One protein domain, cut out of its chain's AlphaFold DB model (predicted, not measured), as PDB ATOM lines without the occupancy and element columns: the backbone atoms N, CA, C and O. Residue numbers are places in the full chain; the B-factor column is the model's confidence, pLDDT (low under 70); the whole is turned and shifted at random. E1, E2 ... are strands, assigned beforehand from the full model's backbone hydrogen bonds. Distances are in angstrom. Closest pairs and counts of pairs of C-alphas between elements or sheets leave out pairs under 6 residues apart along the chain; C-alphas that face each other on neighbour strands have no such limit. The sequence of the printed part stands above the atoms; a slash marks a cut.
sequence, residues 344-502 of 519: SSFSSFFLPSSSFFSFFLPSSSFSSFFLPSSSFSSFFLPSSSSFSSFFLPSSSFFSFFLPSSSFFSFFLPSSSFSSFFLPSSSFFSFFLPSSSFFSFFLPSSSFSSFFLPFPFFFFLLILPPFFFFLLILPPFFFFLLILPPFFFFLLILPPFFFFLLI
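AT A GLANCE: This is residues 344 to 502 of the 519 residues of the protein "IG domain-containing protein" of Xenopus tropicalis (UniProt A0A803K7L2). The printed part is wound as a solenoid of eight stacked turns, a flattened coil in which each turn lays one strand in each of two walls, E1 to E15 by odd numbers in one and E2 to E16 by even numbers in the other. The long axis runs along the stack, from the turn of E1 and E2 to the turn of E15 and E16, and the last turns are more loosely paired. The 159 residues have 16 named strands, E1 to E16 in order along the chain, in two parallel sheets of eight, and no named helix; the class is all strand. The whole is compact, with a radius of gyration of the C-alphas of 15.1 A, and elongated, spanning 41 by 27 by 20 A.

HOW THE PARTS SIT: One sheet runs, strand beside strand, E1, residues 344 to 350, E3, residues 364 to 370, E5, 386 to 391, E7, 406 to 411, E9, 426 to 431, E11, 446 to 452, E13, 467 to 472, and E15, 487 to 492. The other runs E2, residues 355 to 360, E4, 375 to 380, E6, 396 to 401, E8, 416 to 421, E10, 436 to 443, E12, 456 to 463, E14, 476 to 482, and E16, 497 to 502. E1 and E3 are parallel at 10 degrees, with N 346 and O 365 within hydrogen-bond range at 2.9 A. E2 and E4 are parallel at 3 degrees, with N 356 and O 375 at 2.8 A. E10 and E12 are parallel at 2 degrees, with N 440 and O 459 at 2.9 A. E13 and E15 are parallel at 2 degrees, with N 472 and O 491 at 3.2 A. E14 and E16 are parallel at 13 degrees but have no N and O pair within hydrogen-bond range; C-alphas 478 and 498, which face each other, are 5.5 A apart. E1 and E2, which follow each other in the chain, are apart.

IN THESE COORDINATES: E1 begins at C-alpha 344, (10.607, 48.300, 14.758). E10 is 19.0 A long and bends by 69 degrees at residue 439; E12 is 18.7 A long and bends by 78 degrees at residue 459. E16 ends at C-alpha 502, (40.268, 36.496, 41.972).

THE WHOLE: The C-alphas of Ser 344 and Pro 495, the two farthest apart, are 45.6 A apart. The printed part has no cut, and its links between strands are tight. The mean pLDDT of the printed part is 73.5; 60 residues are under 70, among them 461 to 502.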
ATOM      1  N   SER A 344      10.295  48.650  16.141       60.28
ATOM      2  CA  SER A 344      10.607  48.300  14.758       60.28
ATOM      3  C   SER A 344      11.405  46.996  14.723       60.28
ATOM      4  O   SER A 344      12.330  46.777  15.513       60.28
ATOM      5  N   SER A 345      11.013  46.093  13.826       64.88
ATOM      6  CA  SER A 345      11.768  44.880  13.513       64.88
ATOM      7  C   SER A 345      12.571  45.113  12.243       64.88
ATOM      8  O   SER A 345      11.979  45.321  11.186       64.88
ATOM      9  N   PHE A 346      13.895  45.056  12.333       68.94
ATOM     10  CA  PHE A 346      14.786  45.202  11.187       68.94
ATOM     11  C   PHE A 346      15.315  43.833  10.753       68.94
ATOM     12  O   PHE A 346      15.891  43.095  11.560       68.94
ATOM     13  N   SER A 347      15.192  43.506   9.461       68.00
ATOM     14  CA  SER A 347      15.888  42.332   8.913       68.00
ATOM     15  C   SER A 347      17.400  42.597   8.812       68.00
ATOM     16  O   SER A 347      18.225  41.797   9.265       68.00
ATOM     17  N   SER A 348      17.768  43.781   8.318       69.38
ATOM     18  CA  SER A 348      19.148  44.250   8.237       69.38
ATOM     19  C   SER A 348      19.247  45.750   8.496       69.38
ATOM     20  O   SER A 348      18.564  46.544   7.840       69.38
ATOM     21  N   PHE A 349      20.132  46.126   9.417       79.81
ATOM     22  CA  PHE A 349      20.476  47.510   9.728       79.81
ATOM     23  C   PHE A 349      21.963  47.743   9.446       79.81
ATOM     24  O   PHE A 349      22.811  47.102  10.074       79.81
ATOM     25  N   PHE A 350      22.274  48.630   8.495       80.50
ATOM     26  CA  PHE A 350      23.642  48.822   8.010       80.50
ATOM     27  C   PHE A 350      24.024  50.300   7.847       80.50
ATOM     28  O   PHE A 350      23.419  51.020   7.048       80.50
ATOM     29  N   LEU A 351      25.059  50.731   8.582       80.44
ATOM     30  CA  LEU A 351      25.611  52.097   8.534       80.44
ATOM     31  C   LEU A 351      27.145  52.055   8.390       80.44
ATOM     32  O   LEU A 351      27.867  52.031   9.392       80.44
ATOM     33  N   PRO A 352      27.682  51.998   7.161       79.38
ATOM     34  CA  PRO A 352      29.119  52.037   6.941       79.38
ATOM     35  C   PRO A 352      29.645  53.474   6.943       79.38
ATOM     36  O   PRO A 352      29.027  54.382   6.382       79.38
ATOM     37  N   SER A 353      30.834  53.669   7.518       76.75
ATOM     38  CA  SER A 353      31.566  54.947   7.466       76.75
ATOM     39  C   SER A 353      30.755  56.147   7.975       76.75
ATOM     40  O   SER A 353      30.850  57.250   7.439       76.75
ATOM     41  N   SER A 354      29.923  55.924   8.993       80.38
ATOM     42  CA  SER A 354      29.006  56.918   9.550       80.38
ATOM     43  C   SER A 354      29.531  57.548  10.842       80.38
ATOM     44  O   SER A 354      30.146  56.852  11.652       80.38
ATOM     45  N   SER A 355      29.216  58.820  11.093       82.00
ATOM     46  CA  SER A 355      29.589  59.537  12.322       82.00
ATOM     47  C   SER A 355      28.366  60.094  13.057       82.00
ATOM     48  O   SER A 355      27.605  60.869  12.473       82.00
ATOM     49  N   PHE A 356      28.201  59.771  14.339       79.75
ATOM     50  CA  PHE A 356      27.075  60.212  15.167       79.75
ATOM     51  C   PHE A 356      27.546  60.880  16.464       79.75
ATOM     52  O   PHE A 356      28.431  60.369  17.152       79.75
ATOM     53  N   PHE A 357      26.912  61.980  16.873       77.50
ATOM     54  CA  PHE A 357      27.112  62.501  18.231       77.50
ATOM     55  C   PHE A 357      26.232  61.758  19.253       77.50
ATOM     56  O   PHE A 357      26.745  61.243  20.249       77.50
ATOM     57  N   SER A 358      24.934  61.600  18.992       80.12
ATOM     58  CA  SER A 358      24.061  60.742  19.798       80.12
ATOM     59  C   SER A 358      23.184  59.826  18.953       80.12
ATOM     60  O   SER A 358      22.612  60.225  17.936       80.12
ATOM     61  N   PHE A 359      23.086  58.572  19.390       83.50
ATOM     62  CA  PHE A 359      22.303  57.533  18.736       83.50
ATOM     63  C   PHE A 359      21.476  56.769  19.769       83.50
ATOM     64  O   PHE A 359      22.026  56.184  20.708       83.50
ATOM     65  N   PHE A 360      20.153  56.793  19.598       80.69
ATOM     66  CA  PHE A 360      19.203  56.292  20.584       80.69
ATOM     67  C   PHE A 360      18.093  55.446  19.942       80.69
ATOM     68  O   PHE A 360      17.317  55.922  19.108       80.69
ATOM     69  N   LEU A 361      17.991  54.195  20.389       76.12
ATOM     70  CA  LEU A 361      17.013  53.201  19.935       76.12
ATOM     71  C   LEU A 361      16.448  52.455  21.158       76.12
ATOM     72  O   LEU A 361      17.029  51.461  21.590       76.12
ATOM     73  N   PRO A 362      15.337  52.907  21.757       66.31
ATOM     74  CA  PRO A 362      14.796  52.303  22.959       66.31
ATOM     75  C   PRO A 362      14.218  50.923  22.693       66.31
ATOM     76  O   PRO A 362      14.611  50.006  23.393       66.31
ATOM     77  N   SER A 363      13.380  50.718  21.675       64.88
ATOM     78  CA  SER A 363      12.662  49.447  21.500       64.88
ATOM     79  C   SER A 363      12.817  48.918  20.077       64.88
ATOM     80  O   SER A 363      12.146  49.389  19.164       64.88
ATOM     81  N   SER A 364      13.701  47.939  19.871       68.19
ATOM     82  CA  SER A 364      13.986  47.394  18.536       68.19
ATOM     83  C   SER A 364      14.420  45.926  18.573       68.19
ATOM     84  O   SER A 364      15.000  45.450  19.551       68.19
ATOM     85  N   SER A 365      14.111  45.201  17.497       72.31
ATOM     86  CA  SER A 365      14.582  43.830  17.260       72.31
ATOM     87  C   SER A 365      15.339  43.773  15.938       72.31
ATOM     88  O   SER A 365      14.901  44.359  14.945       72.31
ATOM     89  N   PHE A 366      16.480  43.085  15.925       73.56
ATOM     90  CA  PHE A 366      17.355  43.010  14.761       73.56
ATOM     91  C   PHE A 366      17.682  41.559  14.435       73.56
ATOM     92  O   PHE A 366      18.206  40.820  15.270       73.56
ATOM     93  N   SER A 367      17.471  41.163  13.182       75.88
ATOM     94  CA  SER A 367      18.123  39.952  12.687       75.88
ATOM     95  C   SER A 367      19.621  40.230  12.532       75.88
ATOM     96  O   SER A 367      20.425  39.624  13.239       75.88
ATOM     97  N   SER A 368      20.015  41.222  11.728       77.75
ATOM     98  CA  SER A 368      21.423  41.622  11.579       77.75
ATOM     99  C   SER A 368      21.652  43.115  11.829       77.75
ATOM    100  O   SER A 368      20.911  43.963  11.328       77.75
ATOM    101  N   PHE A 369      22.692  43.432  12.604       84.25
ATOM    102  CA  PHE A 369      23.121  44.794  12.915       84.25
ATOM    103  C   PHE A 369      24.610  44.954  12.599       84.25
ATOM    104  O   PHE A 369      25.444  44.273  13.202       84.25
ATOM    105  N   PHE A 370      24.946  45.828  11.645       85.06
ATOM    106  CA  PHE A 370      26.305  45.950  11.118       85.06
ATOM    107  C   PHE A 370      26.740  47.418  10.950       85.06
ATOM    108  O   PHE A 370      26.164  48.154  10.149       85.06
ATOM    109  N   LEU A 371      27.772  47.849  11.689       84.75
ATOM    110  CA  LEU A 371      28.343  49.208  11.599       84.75
ATOM    111  C   LEU A 371      29.867  49.144  11.394       84.75
ATOM    112  O   LEU A 371      30.616  49.114  12.378       84.75
ATOM    113  N   PRO A 372      30.360  49.072  10.147       84.50
ATOM    114  CA  PRO A 372      31.791  49.098   9.876       84.50
ATOM    115  C   PRO A 372      32.344  50.526   9.821       84.50
ATOM    116  O   PRO A 372      31.759  51.415   9.195       84.50
ATOM    117  N   SER A 373      33.521  50.727  10.419       82.81
ATOM    118  CA  SER A 373      34.284  51.984  10.343       82.81
ATOM    119  C   SER A 373      33.487  53.222  10.780       82.81
ATOM    120  O   SER A 373      33.657  54.308  10.226       82.81
ATOM    121  N   SER A 374      32.587  53.050  11.747       85.25
ATOM    122  CA  SER A 374      31.687  54.098  12.236       85.25
ATOM    123  C   SER A 374      32.202  54.737  13.527       85.25
ATOM    124  O   SER A 374      32.829  54.046  14.333       85.25
ATOM    125  N   SER A 375      31.894  56.014  13.762       85.25
ATOM    126  CA  SER A 375      32.275  56.746  14.976       85.25
ATOM    127  C   SER A 375      31.063  57.301  15.729       85.25
ATOM    128  O   SER A 375      30.170  57.904  15.138       85.25
ATOM    129  N   PHE A 376      31.024  57.114  17.049       85.19
ATOM    130  CA  PHE A 376      29.925  57.567  17.908       85.19
ATOM    131  C   PHE A 376      30.449  58.261  19.168       85.19
ATOM    132  O   PHE A 376      31.321  57.733  19.857       85.19
ATOM    133  N   SER A 377      29.875  59.409  19.538       85.81
ATOM    134  CA  SER A 377      30.100  59.967  20.883       85.81
ATOM    135  C   SER A 377      29.248  59.240  21.934       85.81
ATOM    136  O   SER A 377      29.761  58.815  22.966       85.81
ATOM    137  N   SER A 378      27.969  58.988  21.651       84.06
ATOM    138  CA  SER A 378      27.096  58.207  22.534       84.06
ATOM    139  C   SER A 378      26.184  57.255  21.764       84.06
ATOM    140  O   SER A 378      25.538  57.644  20.789       84.06
ATOM    141  N   PHE A 379      26.135  56.002  22.215       86.81
ATOM    142  CA  PHE A 379      25.308  54.937  21.651       86.81
ATOM    143  C   PHE A 379      24.515  54.242  22.763       86.81
ATOM    144  O   PHE A 379      25.108  53.682  23.689       86.81
ATOM    145  N   PHE A 380      23.183  54.293  22.686       84.38
ATOM    146  CA  PHE A 380      22.305  53.901  23.791       84.38
ATOM    147  C   PHE A 380      21.052  53.137  23.316       84.38
ATOM    148  O   PHE A 380      20.240  53.679  22.561       84.38
ATOM    149  N   LEU A 381      20.869  51.898  23.799       81.00
ATOM    150  CA  LEU A 381      19.665  51.073  23.565       81.00
ATOM    151  C   LEU A 381      19.069  50.528  24.880       81.00
ATOM    152  O   LEU A 381      19.483  49.463  25.331       81.00
ATOM    153  N   PRO A 382      18.127  51.250  25.517       68.69
ATOM    154  CA  PRO A 382      17.686  50.997  26.893       68.69
ATOM    155  C   PRO A 382      16.662  49.876  27.097       68.69
ATOM    156  O   PRO A 382      16.594  49.355  28.210       68.69
ATOM    157  N   SER A 383      15.825  49.541  26.111       66.56
ATOM    158  CA  SER A 383      14.825  48.479  26.287       66.56
ATOM    159  C   SER A 383      15.343  47.147  25.748       66.56
ATOM    160  O   SER A 383      16.266  47.093  24.933       66.56
ATOM    161  N   SER A 384      14.722  46.058  26.206       62.03
ATOM    162  CA  SER A 384      15.080  44.679  25.869       62.03
ATOM    163  C   SER A 384      15.091  44.430  24.360       62.03
ATOM    164  O   SER A 384      14.048  44.201  23.743       62.03
ATOM    165  N   SER A 385      16.284  44.476  23.779       74.50
ATOM    166  CA  SER A 385      16.546  44.256  22.361       74.50
ATOM    167  C   SER A 385      17.100  42.850  22.139       74.50
ATOM    168  O   SER A 385      17.817  42.294  22.978       74.50
ATOM    169  N   SER A 386      16.728  42.250  21.011       79.44
ATOM    170  CA  SER A 386      17.221  40.937  20.589       79.44
ATOM    171  C   SER A 386      17.952  41.049  19.258       79.44
ATOM    172  O   SER A 386      17.490  41.730  18.339       79.44
ATOM    173  N   PHE A 387      19.106  40.387  19.183       82.25
ATOM    174  CA  PHE A 387      20.000  40.392  18.032       82.25
ATOM    175  C   PHE A 387      20.394  38.965  17.658       82.25
ATOM    176  O   PHE A 387      20.947  38.234  18.485       82.25
ATOM    177  N   SER A 388      20.194  38.571  16.396       83.94
ATOM    178  CA  SER A 388      20.787  37.314  15.912       83.94
ATOM    179  C   SER A 388      22.290  37.484  15.625       83.94
ATOM    180  O   SER A 388      23.117  36.672  16.048       83.94
ATOM    181  N   SER A 389      22.677  38.607  15.013       82.31
ATOM    182  CA  SER A 389      24.079  38.964  14.795       82.31
ATOM    183  C   SER A 389      24.331  40.455  14.983       82.31
ATOM    184  O   SER A 389      23.664  41.280  14.354       82.31
ATOM    185  N   PHE A 390      25.330  40.785  15.799       87.38
ATOM    186  CA  PHE A 390      25.775  42.148  16.072       87.38
ATOM    187  C   PHE A 390      27.264  42.296  15.741       87.38
ATOM    188  O   PHE A 390      28.103  41.636  16.358       87.38
ATOM    189  N   PHE A 391      27.592  43.145  14.762       88.56
ATOM    190  CA  PHE A 391      28.935  43.237  14.188       88.56
ATOM    191  C   PHE A 391      29.419  44.694  14.049       88.56
ATOM    192  O   PHE A 391      28.804  45.483  13.332       88.56
ATOM    193  N   LEU A 392      30.533  45.060  14.701       87.38
ATOM    194  CA  LEU A 392      31.124  46.416  14.633       87.38
ATOM    195  C   LEU A 392      32.642  46.382  14.345       87.38
ATOM    196  O   LEU A 392      33.448  46.516  15.271       87.38
ATOM    197  N   PRO A 393      33.082  46.187  13.091       86.69
ATOM    198  CA  PRO A 393      34.503  46.180  12.776       86.69
ATOM    199  C   PRO A 393      35.084  47.587  12.659       86.69
ATOM    200  O   PRO A 393      34.535  48.446  11.968       86.69
ATOM    201  N   SER A 394      36.245  47.796  13.284       85.69
ATOM    202  CA  SER A 394      37.030  49.036  13.169       85.69
ATOM    203  C   SER A 394      36.255  50.309  13.539       85.69
ATOM    204  O   SER A 394      36.527  51.381  13.001       85.69
ATOM    205  N   SER A 395      35.283  50.187  14.442       88.62
ATOM    206  CA  SER A 395      34.410  51.282  14.882       88.62
ATOM    207  C   SER A 395      34.884  51.887  16.203       88.62
ATOM    208  O   SER A 395      35.507  51.197  17.012       88.62
ATOM    209  N   SER A 396      34.596  53.172  16.426       88.00
ATOM    210  CA  SER A 396      35.031  53.926  17.605       88.00
ATOM    211  C   SER A 396      33.861  54.546  18.368       88.00
ATOM    212  O   SER A 396      32.962  55.149  17.785       88.00
ATOM    213  N   PHE A 397      33.868  54.411  19.692       87.19
ATOM    214  CA  PHE A 397      32.798  54.895  20.563       87.19
ATOM    215  C   PHE A 397      33.368  55.617  21.785       87.19
ATOM    216  O   PHE A 397      34.270  55.111  22.456       87.19
ATOM    217  N   PHE A 398      32.812  56.773  22.145       86.31
ATOM    218  CA  PHE A 398      33.111  57.384  23.442       86.31
ATOM    219  C   PHE A 398      32.274  56.741  24.565       86.31
ATOM    220  O   PHE A 398      32.831  56.308  25.576       86.31
ATOM    221  N   SER A 399      30.965  56.565  24.375       85.94
ATOM    222  CA  SER A 399      30.126  55.766  25.277       85.94
ATOM    223  C   SER A 399      29.207  54.792  24.542       85.94
ATOM    224  O   SER A 399      28.590  55.125  23.529       85.94
ATOM    225  N   PHE A 400      29.130  53.569  25.067       89.25
ATOM    226  CA  PHE A 400      28.326  52.477  24.527       89.25
ATOM    227  C   PHE A 400      27.577  51.758  25.652       89.25
ATOM    228  O   PHE A 400      28.196  51.221  26.575       89.25
ATOM    229  N   PHE A 401      26.244  51.753  25.577       88.56
ATOM    230  CA  PHE A 401      25.371  51.269  26.645       88.56
ATOM    231  C   PHE A 401      24.172  50.483  26.089       88.56
ATOM    232  O   PHE A 401      23.322  51.055  25.401       88.56
ATOM    233  N   LEU A 402      24.070  49.188  26.418       87.00
ATOM    234  CA  LEU A 402      22.871  48.369  26.150       87.00
ATOM    235  C   LEU A 402      22.486  47.494  27.356       87.00
ATOM    236  O   LEU A 402      23.059  46.420  27.555       87.00
ATOM    237  N   PRO A 403      21.507  47.911  28.168       85.56
ATOM    238  CA  PRO A 403      20.972  47.108  29.254       85.56
ATOM    239  C   PRO A 403      19.976  46.062  28.761       85.56
ATOM    240  O   PRO A 403      19.232  46.283  27.811       85.56
ATOM    241  N   SER A 404      19.908  44.940  29.481       84.06
ATOM    242  CA  SER A 404      18.848  43.930  29.328       84.06
ATOM    243  C   SER A 404      18.702  43.383  27.898       84.06
ATOM    244  O   SER A 404      17.591  43.115  27.441       84.06
ATOM    245  N   SER A 405      19.817  43.242  27.176       85.81
ATOM    246  CA  SER A 405      19.845  42.840  25.764       85.81
ATOM    247  C   SER A 405      20.200  41.357  25.583       85.81
ATOM    248  O   SER A 405      20.813  40.728  26.451       85.81
ATOM    249  N   SER A 406      19.779  40.762  24.463       85.75
ATOM    250  CA  SER A 406      20.035  39.353  24.129       85.75
ATOM    251  C   SER A 406      20.685  39.209  22.755       85.75
ATOM    252  O   SER A 406      20.214  39.781  21.771       85.75
ATOM    253  N   PHE A 407      21.764  38.431  22.682       84.62
ATOM    254  CA  PHE A 407      22.557  38.242  21.470       84.62
ATOM    255  C   PHE A 407      22.822  36.762  21.205       84.62
ATOM    256  O   PHE A 407      23.347  36.045  22.060       84.62
ATOM    257  N   PHE A 408      22.557  36.311  19.981       84.88
ATOM    258  CA  PHE A 408      23.058  35.015  19.528       84.88
ATOM    259  C   PHE A 408      24.550  35.101  19.147       84.88
ATOM    260  O   PHE A 408      25.363  34.274  19.567       84.88
ATOM    261  N   SER A 409      24.954  36.157  18.437       84.81
ATOM    262  CA  SER A 409      26.367  36.439  18.162       84.81
ATOM    263  C   SER A 409      26.713  37.918  18.300       84.81
ATOM    264  O   SER A 409      25.989  38.789  17.812       84.81
ATOM    265  N   PHE A 410      27.827  38.195  18.981       87.81
ATOM    266  CA  PHE A 410      28.341  39.539  19.233       87.81
ATOM    267  C   PHE A 410      29.836  39.603  18.905       87.81
ATOM    268  O   PHE A 410      30.636  38.897  19.521       87.81
ATOM    269  N   PHE A 411      30.215  40.431  17.928       88.44
ATOM    270  CA  PHE A 411      31.553  40.416  17.334       88.44
ATOM    271  C   PHE A 411      32.084  41.844  17.108       88.44
ATOM    272  O   PHE A 411      31.515  42.602  16.320       88.44
ATOM    273  N   LEU A 412      33.187  42.224  17.769       86.44
ATOM    274  CA  LEU A 412      33.789  43.571  17.658       86.44
ATOM    275  C   LEU A 412      35.303  43.504  17.361       86.44
ATOM    276  O   LEU A 412      36.116  43.519  18.289       86.44
ATOM    277  N   PRO A 413      35.730  43.396  16.091       84.94
ATOM    278  CA  PRO A 413      37.140  43.312  15.761       84.94
ATOM    279  C   PRO A 413      37.752  44.699  15.619       84.94
ATOM    280  O   PRO A 413      37.217  45.567  14.924       84.94
ATOM    281  N   SER A 414      38.914  44.894  16.241       83.75
ATOM    282  CA  SER A 414      39.718  46.116  16.096       83.75
ATOM    283  C   SER A 414      38.946  47.415  16.395       83.75
ATOM    284  O   SER A 414      39.257  48.467  15.841       83.75
ATOM    285  N   SER A 415      37.909  47.339  17.229       87.62
ATOM    286  CA  SER A 415      37.069  48.464  17.650       87.62
ATOM    287  C   SER A 415      37.622  49.136  18.908       87.62
ATOM    288  O   SER A 415      38.228  48.457  19.740       87.62
ATOM    289  N   SER A 416      37.361  50.431  19.093       87.06
ATOM    290  CA  SER A 416      37.829  51.208  20.247       87.06
ATOM    291  C   SER A 416      36.687  51.846  21.042       87.06
ATOM    292  O   SER A 416      35.751  52.408  20.477       87.06
ATOM    293  N   PHE A 417      36.768  51.780  22.370       87.44
ATOM    294  CA  PHE A 417      35.749  52.306  23.280       87.44
ATOM    295  C   PHE A 417      36.378  53.072  24.448       87.44
ATOM    296  O   PHE A 417      37.296  52.574  25.101       87.44
ATOM    297  N   SER A 418      35.845  54.248  24.790       86.12
ATOM    298  CA  SER A 418      36.182  54.900  26.069       86.12
ATOM    299  C   SER A 418      35.367  54.303  27.232       86.12
ATOM    300  O   SER A 418      35.911  53.926  28.272       86.12
ATOM    301  N   SER A 419      34.064  54.093  27.039       84.81
ATOM    302  CA  SER A 419      33.215  53.385  28.004       84.81
ATOM    303  C   SER A 419      32.279  52.385  27.335       84.81
ATOM    304  O   SER A 419      31.618  52.700  26.345       84.81
ATOM    305  N   PHE A 420      32.241  51.170  27.880       88.25
ATOM    306  CA  PHE A 420      31.440  50.053  27.386       88.25
ATOM    307  C   PHE A 420      30.702  49.377  28.545       88.25
ATOM    308  O   PHE A 420      31.336  48.863  29.471       88.25
ATOM    309  N   PHE A 421      29.368  49.385  28.508       88.62
ATOM    310  CA  PHE A 421      28.523  48.929  29.614       88.62
ATOM    311  C   PHE A 421      27.331  48.092  29.114       88.62
ATOM    312  O   PHE A 421      26.431  48.613  28.454       88.62
ATOM    313  N   LEU A 422      27.307  46.796  29.451       86.75
ATOM    314  CA  LEU A 422      26.216  45.867  29.103       86.75
ATOM    315  C   LEU A 422      25.727  45.114  30.352       86.75
ATOM    316  O   LEU A 422      26.215  44.014  30.636       86.75
ATOM    317  N   PRO A 423      24.803  45.696  31.136       86.50
ATOM    318  CA  PRO A 423      24.266  45.075  32.335       86.50
ATOM    319  C   PRO A 423      23.158  44.077  31.980       86.50
ATOM    320  O   PRO A 423      22.389  44.295  31.038       86.50
ATOM    321  N   SER A 424      23.045  43.005  32.763       84.31
ATOM    322  CA  SER A 424      21.944  42.029  32.687       84.31
ATOM    323  C   SER A 424      21.700  41.485  31.271       84.31
ATOM    324  O   SER A 424      20.558  41.265  30.874       84.31
ATOM    325  N   SER A 425      22.765  41.333  30.479       86.50
ATOM    326  CA  SER A 425      22.686  40.952  29.065       86.50
ATOM    327  C   SER A 425      23.026  39.472  28.870       86.50
ATOM    328  O   SER A 425      23.780  38.899  29.655       86.50
ATOM    329  N   SER A 426      22.478  38.835  27.836       85.94
ATOM    330  CA  SER A 426      22.677  37.403  27.561       85.94
ATOM    331  C   SER A 426      23.312  37.170  26.195       85.94
ATOM    332  O   SER A 426      22.894  37.762  25.200       85.94
ATOM    333  N   PHE A 427      24.320  36.299  26.141       83.38
ATOM    334  CA  PHE A 427      25.097  36.031  24.931       83.38
ATOM    335  C   PHE A 427      25.265  34.530  24.703       83.38
ATOM    336  O   PHE A 427      25.775  33.809  25.565       83.38
ATOM    337  N   PHE A 428      24.928  34.055  23.504       83.62
ATOM    338  CA  PHE A 428      25.338  32.715  23.083       83.62
ATOM    339  C   PHE A 428      26.822  32.701  22.677       83.62
ATOM    340  O   PHE A 428      27.579  31.846  23.143       83.62
ATOM    341  N   SER A 429      27.270  33.689  21.896       81.25
ATOM    342  CA  SER A 429      28.687  33.886  21.562       81.25
ATOM    343  C   SER A 429      29.118  35.352  21.632       81.25
ATOM    344  O   SER A 429      28.406  36.244  21.167       81.25
ATOM    345  N   PHE A 430      30.292  35.589  22.224       84.81
ATOM    346  CA  PHE A 430      30.874  36.917  22.419       84.81
ATOM    347  C   PHE A 430      32.365  36.923  22.060       84.81
ATOM    348  O   PHE A 430      33.157  36.193  22.662       84.81
ATOM    349  N   PHE A 431      32.750  37.737  21.075       84.62
ATOM    350  CA  PHE A 431      34.073  37.698  20.446       84.62
ATOM    351  C   PHE A 431      34.654  39.105  20.237       84.62
ATOM    352  O   PHE A 431      34.095  39.908  19.488       84.62
ATOM    353  N   LEU A 432      35.802  39.400  20.862       81.38
ATOM    354  CA  LEU A 432      36.471  40.711  20.770       81.38
ATOM    355  C   LEU A 432      37.969  40.578  20.423       81.38
ATOM    356  O   LEU A 432      38.826  40.576  21.315       81.38
ATOM    357  N   PRO A 433      38.333  40.436  19.140       76.88
ATOM    358  CA  PRO A 433      39.720  40.315  18.728       76.88
ATOM    359  C   PRO A 433      40.334  41.714  18.595       76.88
ATOM    360  O   PRO A 433      39.825  42.570  17.871       76.88
ATOM    361  N   SER A 434      41.454  41.944  19.278       76.44
ATOM    362  CA  SER A 434      42.267  43.159  19.105       76.44
ATOM    363  C   SER A 434      41.526  44.488  19.348       76.44
ATOM    364  O   SER A 434      41.923  45.529  18.834       76.44
ATOM    365  N   SER A 435      40.436  44.465  20.114       81.81
ATOM    366  CA  SER A 435      39.649  45.640  20.505       81.81
ATOM    367  C   SER A 435      40.255  46.350  21.721       81.81
ATOM    368  O   SER A 435      40.778  45.687  22.622       81.81
ATOM    369  N   SER A 436      40.125  47.674  21.795       81.50
ATOM    370  CA  SER A 436      40.633  48.489  22.903       81.50
ATOM    371  C   SER A 436      39.512  49.154  23.701       81.50
ATOM    372  O   SER A 436      38.550  49.683  23.144       81.50
ATOM    373  N   PHE A 437      39.647  49.151  25.024       80.94
ATOM    374  CA  PHE A 437      38.675  49.718  25.953       80.94
ATOM    375  C   PHE A 437      39.383  50.501  27.058       80.94
ATOM    376  O   PHE A 437      40.284  49.980  27.722       80.94
ATOM    377  N   PHE A 438      38.935  51.726  27.328       78.31
ATOM    378  CA  PHE A 438      39.338  52.425  28.548       78.31
ATOM    379  C   PHE A 438      38.558  51.897  29.764       78.31
ATOM    380  O   PHE A 438      39.148  51.583  30.794       78.31
ATOM    381  N   SER A 439      37.246  51.690  29.642       77.25
ATOM    382  CA  SER A 439      36.446  51.054  30.692       77.25
ATOM    383  C   SER A 439      35.437  50.054  30.127       77.25
ATOM    384  O   SER A 439      34.733  50.346  29.159       77.25
ATOM    385  N   PHE A 440      35.387  48.862  30.724       83.12
ATOM    386  CA  PHE A 440      34.556  47.746  30.276       83.12
ATOM    387  C   PHE A 440      33.828  47.098  31.456       83.12
ATOM    388  O   PHE A 440      34.456  46.625  32.406       83.12
ATOM    389  N   PHE A 441      32.498  47.058  31.383       81.94
ATOM    390  CA  PHE A 441      31.624  46.628  32.472       81.94
ATOM    391  C   PHE A 441      30.528  45.674  31.978       81.94
ATOM    392  O   PHE A 441      29.691  46.039  31.148       81.94
ATOM    393  N   LEU A 442      30.484  44.471  32.555       80.94
ATOM    394  CA  LEU A 442      29.476  43.438  32.285       80.94
ATOM    395  C   LEU A 442      28.856  42.900  33.590       80.94
ATOM    396  O   LEU A 442      29.158  41.770  33.996       80.94
ATOM    397  N   PRO A 443      28.034  43.686  34.306       78.38
ATOM    398  CA  PRO A 443      27.411  43.213  35.533       78.38
ATOM    399  C   PRO A 443      26.217  42.298  35.239       78.38
ATOM    400  O   PRO A 443      25.347  42.640  34.439       78.38
ATOM    401  N   SER A 444      26.149  41.150  35.915       77.69
ATOM    402  CA  SER A 444      25.027  40.201  35.839       77.69
ATOM    403  C   SER A 444      24.749  39.638  34.435       77.69
ATOM    404  O   SER A 444      23.635  39.195  34.163       77.69
ATOM    405  N   SER A 445      25.746  39.639  33.547       82.00
ATOM    406  CA  SER A 445      25.604  39.189  32.154       82.00
ATOM    407  C   SER A 445      26.009  37.726  31.973       82.00
ATOM    408  O   SER A 445      27.012  37.291  32.535       82.00
ATOM    409  N   SER A 446      25.241  36.953  31.203       80.69
ATOM    410  CA  SER A 446      25.436  35.506  31.016       80.69
ATOM    411  C   SER A 446      26.027  35.163  29.648       80.69
ATOM    412  O   SER A 446      25.666  35.760  28.634       80.69
ATOM    413  N   PHE A 447      26.929  34.173  29.612       77.69
ATOM    414  CA  PHE A 447      27.668  33.793  28.402       77.69
ATOM    415  C   PHE A 447      27.685  32.274  28.201       77.69
ATOM    416  O   PHE A 447      28.043  31.531  29.116       77.69
ATOM    417  N   SER A 448      27.384  31.802  26.988       77.44
ATOM    418  CA  SER A 448      27.717  30.420  26.599       77.44
ATOM    419  C   SER A 448      29.190  30.317  26.181       77.44
ATOM    420  O   SER A 448      29.940  29.514  26.729       77.44
ATOM    421  N   SER A 449      29.646  31.201  25.291       73.06
ATOM    422  CA  SER A 449      31.045  31.272  24.862       73.06
ATOM    423  C   SER A 449      31.560  32.709  24.882       73.06
ATOM    424  O   SER A 449      30.892  33.627  24.401       73.06
ATOM    425  N   PHE A 450      32.749  32.902  25.455       77.06
ATOM    426  CA  PHE A 450      33.399  34.205  25.591       77.06
ATOM    427  C   PHE A 450      34.873  34.118  25.187       77.06
ATOM    428  O   PHE A 450      35.648  33.372  25.791       77.06
ATOM    429  N   PHE A 451      35.254  34.872  24.154       74.06
ATOM    430  CA  PHE A 451      36.565  34.775  23.514       74.06
ATOM    431  C   PHE A 451      37.241  36.144  23.357       74.06
ATOM    432  O   PHE A 451      36.723  37.050  22.696       74.06
ATOM    433  N   LEU A 452      38.439  36.260  23.936       72.06
ATOM    434  CA  LEU A 452      39.247  37.478  24.015       72.06
ATOM    435  C   LEU A 452      40.721  37.178  23.687       72.06
ATOM    436  O   LEU A 452      41.525  36.998  24.603       72.06
ATOM    437  N   PRO A 453      41.114  37.114  22.406       61.78
ATOM    438  CA  PRO A 453      42.433  36.635  22.028       61.78
ATOM    439  C   PRO A 453      43.526  37.684  22.241       61.78
ATOM    440  O   PRO A 453      44.644  37.277  22.484       61.78
ATOM    441  N   PHE A 454      43.223  38.993  22.136       64.75
ATOM    442  CA  PHE A 454      44.193  40.100  22.267       64.75
ATOM    443  C   PHE A 454      43.568  41.471  22.642       64.75
ATOM    444  O   PHE A 454      43.901  42.477  22.013       64.75
ATOM    445  N   PRO A 455      42.618  41.583  23.584       66.56
ATOM    446  CA  PRO A 455      42.050  42.891  23.912       66.56
ATOM    447  C   PRO A 455      43.008  43.754  24.749       66.56
ATOM    448  O   PRO A 455      43.829  43.236  25.510       66.56
ATOM    449  N   PHE A 456      42.859  45.076  24.656       67.62
ATOM    450  CA  PHE A 456      43.521  46.038  25.542       67.62
ATOM    451  C   PHE A 456      42.485  46.684  26.464       67.62
ATOM    452  O   PHE A 456      41.564  47.338  25.976       67.62
ATOM    453  N   PHE A 457      42.631  46.524  27.782       69.56
ATOM    454  CA  PHE A 457      41.725  47.111  28.775       69.56
ATOM    455  C   PHE A 457      42.495  47.976  29.773       69.56
ATOM    456  O   PHE A 457      43.478  47.518  30.360       69.56
ATOM    457  N   PHE A 458      42.008  49.189  30.040       64.88
ATOM    458  CA  PHE A 458      42.486  49.971  31.185       64.88
ATOM    459  C   PHE A 458      41.733  49.588  32.473       64.88
ATOM    460  O   PHE A 458      42.363  49.241  33.469       64.88
ATOM    461  N   PHE A 459      40.397  49.530  32.434       62.09
ATOM    462  CA  PHE A 459      39.555  49.026  33.527       62.09
ATOM    463  C   PHE A 459      38.600  47.920  33.044       62.09
ATOM    464  O   PHE A 459      37.878  48.117  32.063       62.09
ATOM    465  N   LEU A 460      38.556  46.785  33.754       71.00
ATOM    466  CA  LEU A 460      37.712  45.630  33.428       71.00
ATOM    467  C   LEU A 460      36.939  45.111  34.658       71.00
ATOM    468  O   LEU A 460      37.544  44.651  35.628       71.00
ATOM    469  N   LEU A 461      35.601  45.122  34.581       69.44
ATOM    470  CA  LEU A 461      34.690  44.512  35.558       69.44
ATOM    471  C   LEU A 461      33.756  43.503  34.882       69.44
ATOM    472  O   LEU A 461      32.899  43.879  34.077       69.44
ATOM    473  N   ILE A 462      33.861  42.230  35.268       69.44
ATOM    474  CA  ILE A 462      32.948  41.171  34.820       69.44
ATOM    475  C   ILE A 462      32.372  40.475  36.059       69.44
ATOM    476  O   ILE A 462      33.103  39.866  36.842       69.44
ATOM    477  N   LEU A 463      31.047  40.543  36.224       68.25
ATOM    478  CA  LEU A 463      30.305  39.889  37.314       68.25
ATOM    479  C   LEU A 463      29.249  38.940  36.720       68.25
ATOM    480  O   LEU A 463      28.051  39.205  36.855       68.25
ATOM    481  N   PRO A 464      29.648  37.883  35.990       65.19
ATOM    482  CA  PRO A 464      28.687  37.023  35.324       65.19
ATOM    483  C   PRO A 464      28.115  36.005  36.328       65.19
ATOM    484  O   PRO A 464      28.874  35.432  37.116       65.19
ATOM    485  N   PRO A 465      26.801  35.716  36.301       59.38
ATOM    486  CA  PRO A 465      26.224  34.674  37.142       59.38
ATOM    487  C   PRO A 465      26.625  33.264  36.672       59.38
ATOM    488  O   PRO A 465      26.655  32.345  37.484       59.38
ATOM    489  N   PHE A 466      26.938  33.080  35.381       61.28
ATOM    490  CA  PHE A 466      27.297  31.786  34.790       61.28
ATOM    491  C   PHE A 466      28.113  31.951  33.497       61.28
ATOM    492  O   PHE A 466      27.813  32.837  32.690       61.28
ATOM    493  N   PHE A 467      29.092  31.064  33.271       62.69
ATOM    494  CA  PHE A 467      29.760  30.894  31.977       62.69
ATOM    495  C   PHE A 467      30.077  29.422  31.677       62.69
ATOM    496  O   PHE A 467      30.495  28.675  32.563       62.69
ATOM    497  N   PHE A 468      29.907  29.005  30.417       57.69
ATOM    498  CA  PHE A 468      30.231  27.636  29.989       57.69
ATOM    499  C   PHE A 468      31.675  27.518  29.473       57.69
ATOM    500  O   PHE A 468      32.416  26.643  29.922       57.69
ATOM    501  N   PHE A 469      32.111  28.436  28.603       55.06
ATOM    502  CA  PHE A 469      33.473  28.466  28.054       55.06
ATOM    503  C   PHE A 469      34.067  29.882  28.069       55.06
ATOM    504  O   PHE A 469      33.481  30.809  27.503       55.06
ATOM    505  N   LEU A 470      35.245  30.037  28.688       62.28
ATOM    506  CA  LEU A 470      35.965  31.308  28.816       62.28
ATOM    507  C   LEU A 470      37.417  31.179  28.328       62.28
ATOM    508  O   LEU A 470      38.200  30.420  28.905       62.28
ATOM    509  N   LEU A 471      37.787  31.972  27.315       60.19
ATOM    510  CA  LEU A 471      39.170  32.126  26.854       60.19
ATOM    511  C   LEU A 471      39.605  33.594  26.894       60.19
ATOM    512  O   LEU A 471      39.052  34.429  26.174       60.19
ATOM    513  N   ILE A 472      40.643  33.885  27.682       61.44
ATOM    514  CA  ILE A 472      41.259  35.213  27.759       61.44
ATOM    515  C   ILE A 472      42.774  35.083  27.534       61.44
ATOM    516  O   ILE A 472      43.483  34.469  28.332       61.44
ATOM    517  N   LEU A 473      43.274  35.702  26.463       58.16
ATOM    518  CA  LEU A 473      44.696  35.786  26.092       58.16
ATOM    519  C   LEU A 473      45.157  37.262  26.001       58.16
ATOM    520  O   LEU A 473      45.670  37.698  24.974       58.16
ATOM    521  N   PRO A 474      44.942  38.109  27.022       55.50
ATOM    522  CA  PRO A 474      45.237  39.526  26.884       55.50
ATOM    523  C   PRO A 474      46.749  39.770  27.050       55.50
ATOM    524  O   PRO A 474      47.362  39.205  27.958       55.50
ATOM    525  N   PRO A 475      47.367  40.651  26.245       49.62
ATOM    526  CA  PRO A 475      48.765  41.016  26.438       49.62
ATOM    527  C   PRO A 475      48.974  41.948  27.651       49.62
ATOM    528  O   PRO A 475      50.018  41.854  28.287       49.62
ATOM    529  N   PHE A 476      48.004  42.812  28.005       51.47
ATOM    530  CA  PHE A 476      48.118  43.794  29.104       51.47
ATOM    531  C   PHE A 476      46.747  44.201  29.694       51.47
ATOM    532  O   PHE A 476      45.813  44.485  28.942       51.47
ATOM    533  N   PHE A 477      46.633  44.297  31.028       57.19
ATOM    534  CA  PHE A 477      45.525  44.962  31.742       57.19
ATOM    535  C   PHE A 477      46.032  45.657  33.020       57.19
ATOM    536  O   PHE A 477      46.974  45.174  33.653       57.19
ATOM    537  N   PHE A 478      45.427  46.787  33.416       50.25
ATOM    538  CA  PHE A 478      45.852  47.541  34.611       50.25
ATOM    539  C   PHE A 478      45.121  47.092  35.889       50.25
ATOM    540  O   PHE A 478      45.758  46.861  36.917       50.25
ATOM    541  N   PHE A 479      43.798  46.902  35.813       51.19
ATOM    542  CA  PHE A 479      42.957  46.431  36.920       51.19
ATOM    543  C   PHE A 479      41.929  45.402  36.430       51.19
ATOM    544  O   PHE A 479      41.194  45.668  35.475       51.19
ATOM    545  N   LEU A 480      41.870  44.241  37.092       57.06
ATOM    546  CA  LEU A 480      40.968  43.135  36.756       57.06
ATOM    547  C   LEU A 480      40.230  42.629  37.998       57.06
ATOM    548  O   LEU A 480      40.864  42.208  38.968       57.06
ATOM    549  N   LEU A 481      38.896  42.589  37.921       55.16
ATOM    550  CA  LEU A 481      38.040  41.910  38.894       55.16
ATOM    551  C   LEU A 481      37.063  40.975  38.169       55.16
ATOM    552  O   LEU A 481      36.199  41.425  37.411       55.16
ATOM    553  N   ILE A 482      37.201  39.673  38.426       60.56
ATOM    554  CA  ILE A 482      36.300  38.625  37.933       60.56
ATOM    555  C   ILE A 482      35.751  37.894  39.159       60.56
ATOM    556  O   ILE A 482      36.525  37.330  39.934       60.56
ATOM    557  N   LEU A 483      34.428  37.912  39.345       56.12
ATOM    558  CA  LEU A 483      33.779  37.319  40.525       56.12
ATOM    559  C   LEU A 483      32.619  36.378  40.153       56.12
ATOM    560  O   LEU A 483      31.454  36.706  40.385       56.12
ATOM    561  N   PRO A 484      32.894  35.222  39.530       55.59
ATOM    562  CA  PRO A 484      31.846  34.321  39.098       55.59
ATOM    563  C   PRO A 484      31.649  33.150  40.077       55.59
ATOM    564  O   PRO A 484      32.624  32.619  40.614       55.59
ATOM    565  N   PRO A 485      30.407  32.682  40.275       49.38
ATOM    566  CA  PRO A 485      30.122  31.578  41.186       49.38
ATOM    567  C   PRO A 485      30.318  30.174  40.572       49.38
ATOM    568  O   PRO A 485      30.536  29.236  41.332       49.38
ATOM    569  N   PHE A 486      30.263  29.992  39.239       53.28
ATOM    570  CA  PHE A 486      30.328  28.668  38.581       53.28
ATOM    571  C   PHE A 486      30.949  28.709  37.170       53.28
ATOM    572  O   PHE A 486      30.622  29.604  36.389       53.28
ATOM    573  N   PHE A 487      31.789  27.716  36.830       55.59
ATOM    574  CA  PHE A 487      32.384  27.533  35.496       55.59
ATOM    575  C   PHE A 487      32.690  26.079  35.129       55.59
ATOM    576  O   PHE A 487      32.924  25.266  36.019       55.59
ATOM    577  N   PHE A 488      32.720  25.765  33.825       50.69
ATOM    578  CA  PHE A 488      33.049  24.419  33.324       50.69
ATOM    579  C   PHE A 488      34.482  24.309  32.773       50.69
ATOM    580  O   PHE A 488      35.202  23.381  33.128       50.69
ATOM    581  N   PHE A 489      34.931  25.264  31.947       47.19
ATOM    582  CA  PHE A 489      36.290  25.292  31.386       47.19
ATOM    583  C   PHE A 489      36.865  26.718  31.386       47.19
ATOM    584  O   PHE A 489      36.197  27.659  30.950       47.19
ATOM    585  N   LEU A 490      38.103  26.872  31.874       54.09
ATOM    586  CA  LEU A 490      38.774  28.161  32.065       54.09
ATOM    587  C   LEU A 490      40.228  28.098  31.583       54.09
ATOM    588  O   LEU A 490      40.995  27.263  32.061       54.09
ATOM    589  N   LEU A 491      40.622  29.026  30.707       50.91
ATOM    590  CA  LEU A 491      42.021  29.228  30.324       50.91
ATOM    591  C   LEU A 491      42.365  30.726  30.301       50.91
ATOM    592  O   LEU A 491      41.780  31.500  29.539       50.91
ATOM    593  N   ILE A 492      43.322  31.120  31.147       57.28
ATOM    594  CA  ILE A 492      43.840  32.489  31.277       57.28
ATOM    595  C   ILE A 492      45.366  32.427  31.116       57.28
ATOM    596  O   ILE A 492      46.034  31.777  31.918       57.28
ATOM    597  N   LEU A 493      45.920  33.092  30.096       52.31
ATOM    598  CA  LEU A 493      47.373  33.211  29.874       52.31
ATOM    599  C   LEU A 493      47.787  34.687  29.713       52.31
ATOM    600  O   LEU A 493      47.907  35.164  28.585       52.31
ATOM    601  N   PRO A 494      48.001  35.436  30.809       53.50
ATOM    602  CA  PRO A 494      48.466  36.812  30.738       53.50
ATOM    603  C   PRO A 494      49.984  36.895  30.997       53.50
ATOM    604  O   PRO A 494      50.483  36.224  31.904       53.50
ATOM    605  N   PRO A 495      50.733  37.734  30.263       46.19
ATOM    606  CA  PRO A 495      52.160  37.922  30.511       46.19
ATOM    607  C   PRO A 495      52.472  38.989  31.585       46.19
ATOM    608  O   PRO A 495      53.512  38.878  32.226       46.19
ATOM    609  N   PHE A 496      51.601  39.989  31.835       48.38
ATOM    610  CA  PHE A 496      51.853  41.091  32.794       48.38
ATOM    611  C   PHE A 496      50.564  41.651  33.449       48.38
ATOM    612  O   PHE A 496      49.572  41.871  32.754       48.38
ATOM    613  N   PHE A 497      50.583  41.936  34.764       51.28
ATOM    614  CA  PHE A 497      49.492  42.591  35.522       51.28
ATOM    615  C   PHE A 497      50.029  43.533  36.623       51.28
ATOM    616  O   PHE A 497      51.123  43.306  37.134       51.28
ATOM    617  N   PHE A 498      49.259  44.568  37.004       47.03
ATOM    618  CA  PHE A 498      49.603  45.492  38.107       47.03
ATOM    619  C   PHE A 498      48.862  45.154  39.417       47.03
ATOM    620  O   PHE A 498      49.479  45.093  40.477       47.03
ATOM    621  N   PHE A 499      47.549  44.882  39.352       42.44
ATOM    622  CA  PHE A 499      46.733  44.430  40.488       42.44
ATOM    623  C   PHE A 499      45.707  43.380  40.032       42.44
ATOM    624  O   PHE A 499      45.008  43.581  39.038       42.44
ATOM    625  N   LEU A 500      45.618  42.258  40.754       47.78
ATOM    626  CA  LEU A 500      44.763  41.116  40.422       47.78
ATOM    627  C   LEU A 500      44.036  40.621  41.677       47.78
ATOM    628  O   LEU A 500      44.686  40.269  42.660       47.78
ATOM    629  N   LEU A 501      42.705  40.535  41.620       44.38
ATOM    630  CA  LEU A 501      41.897  39.899  42.661       44.38
ATOM    631  C   LEU A 501      40.936  38.886  42.030       44.38
ATOM    632  O   LEU A 501      40.027  39.250  41.285       44.38
ATOM    633  N   ILE A 502      41.143  37.609  42.353       54.06
ATOM    634  CA  ILE A 502      40.268  36.496  41.972       54.06
ATOM    635  C   ILE A 502      39.749  35.883  43.273       54.06
ATOM    636  O   ILE A 502      40.537  35.379  44.071       54.06
TER     637      ILE A 502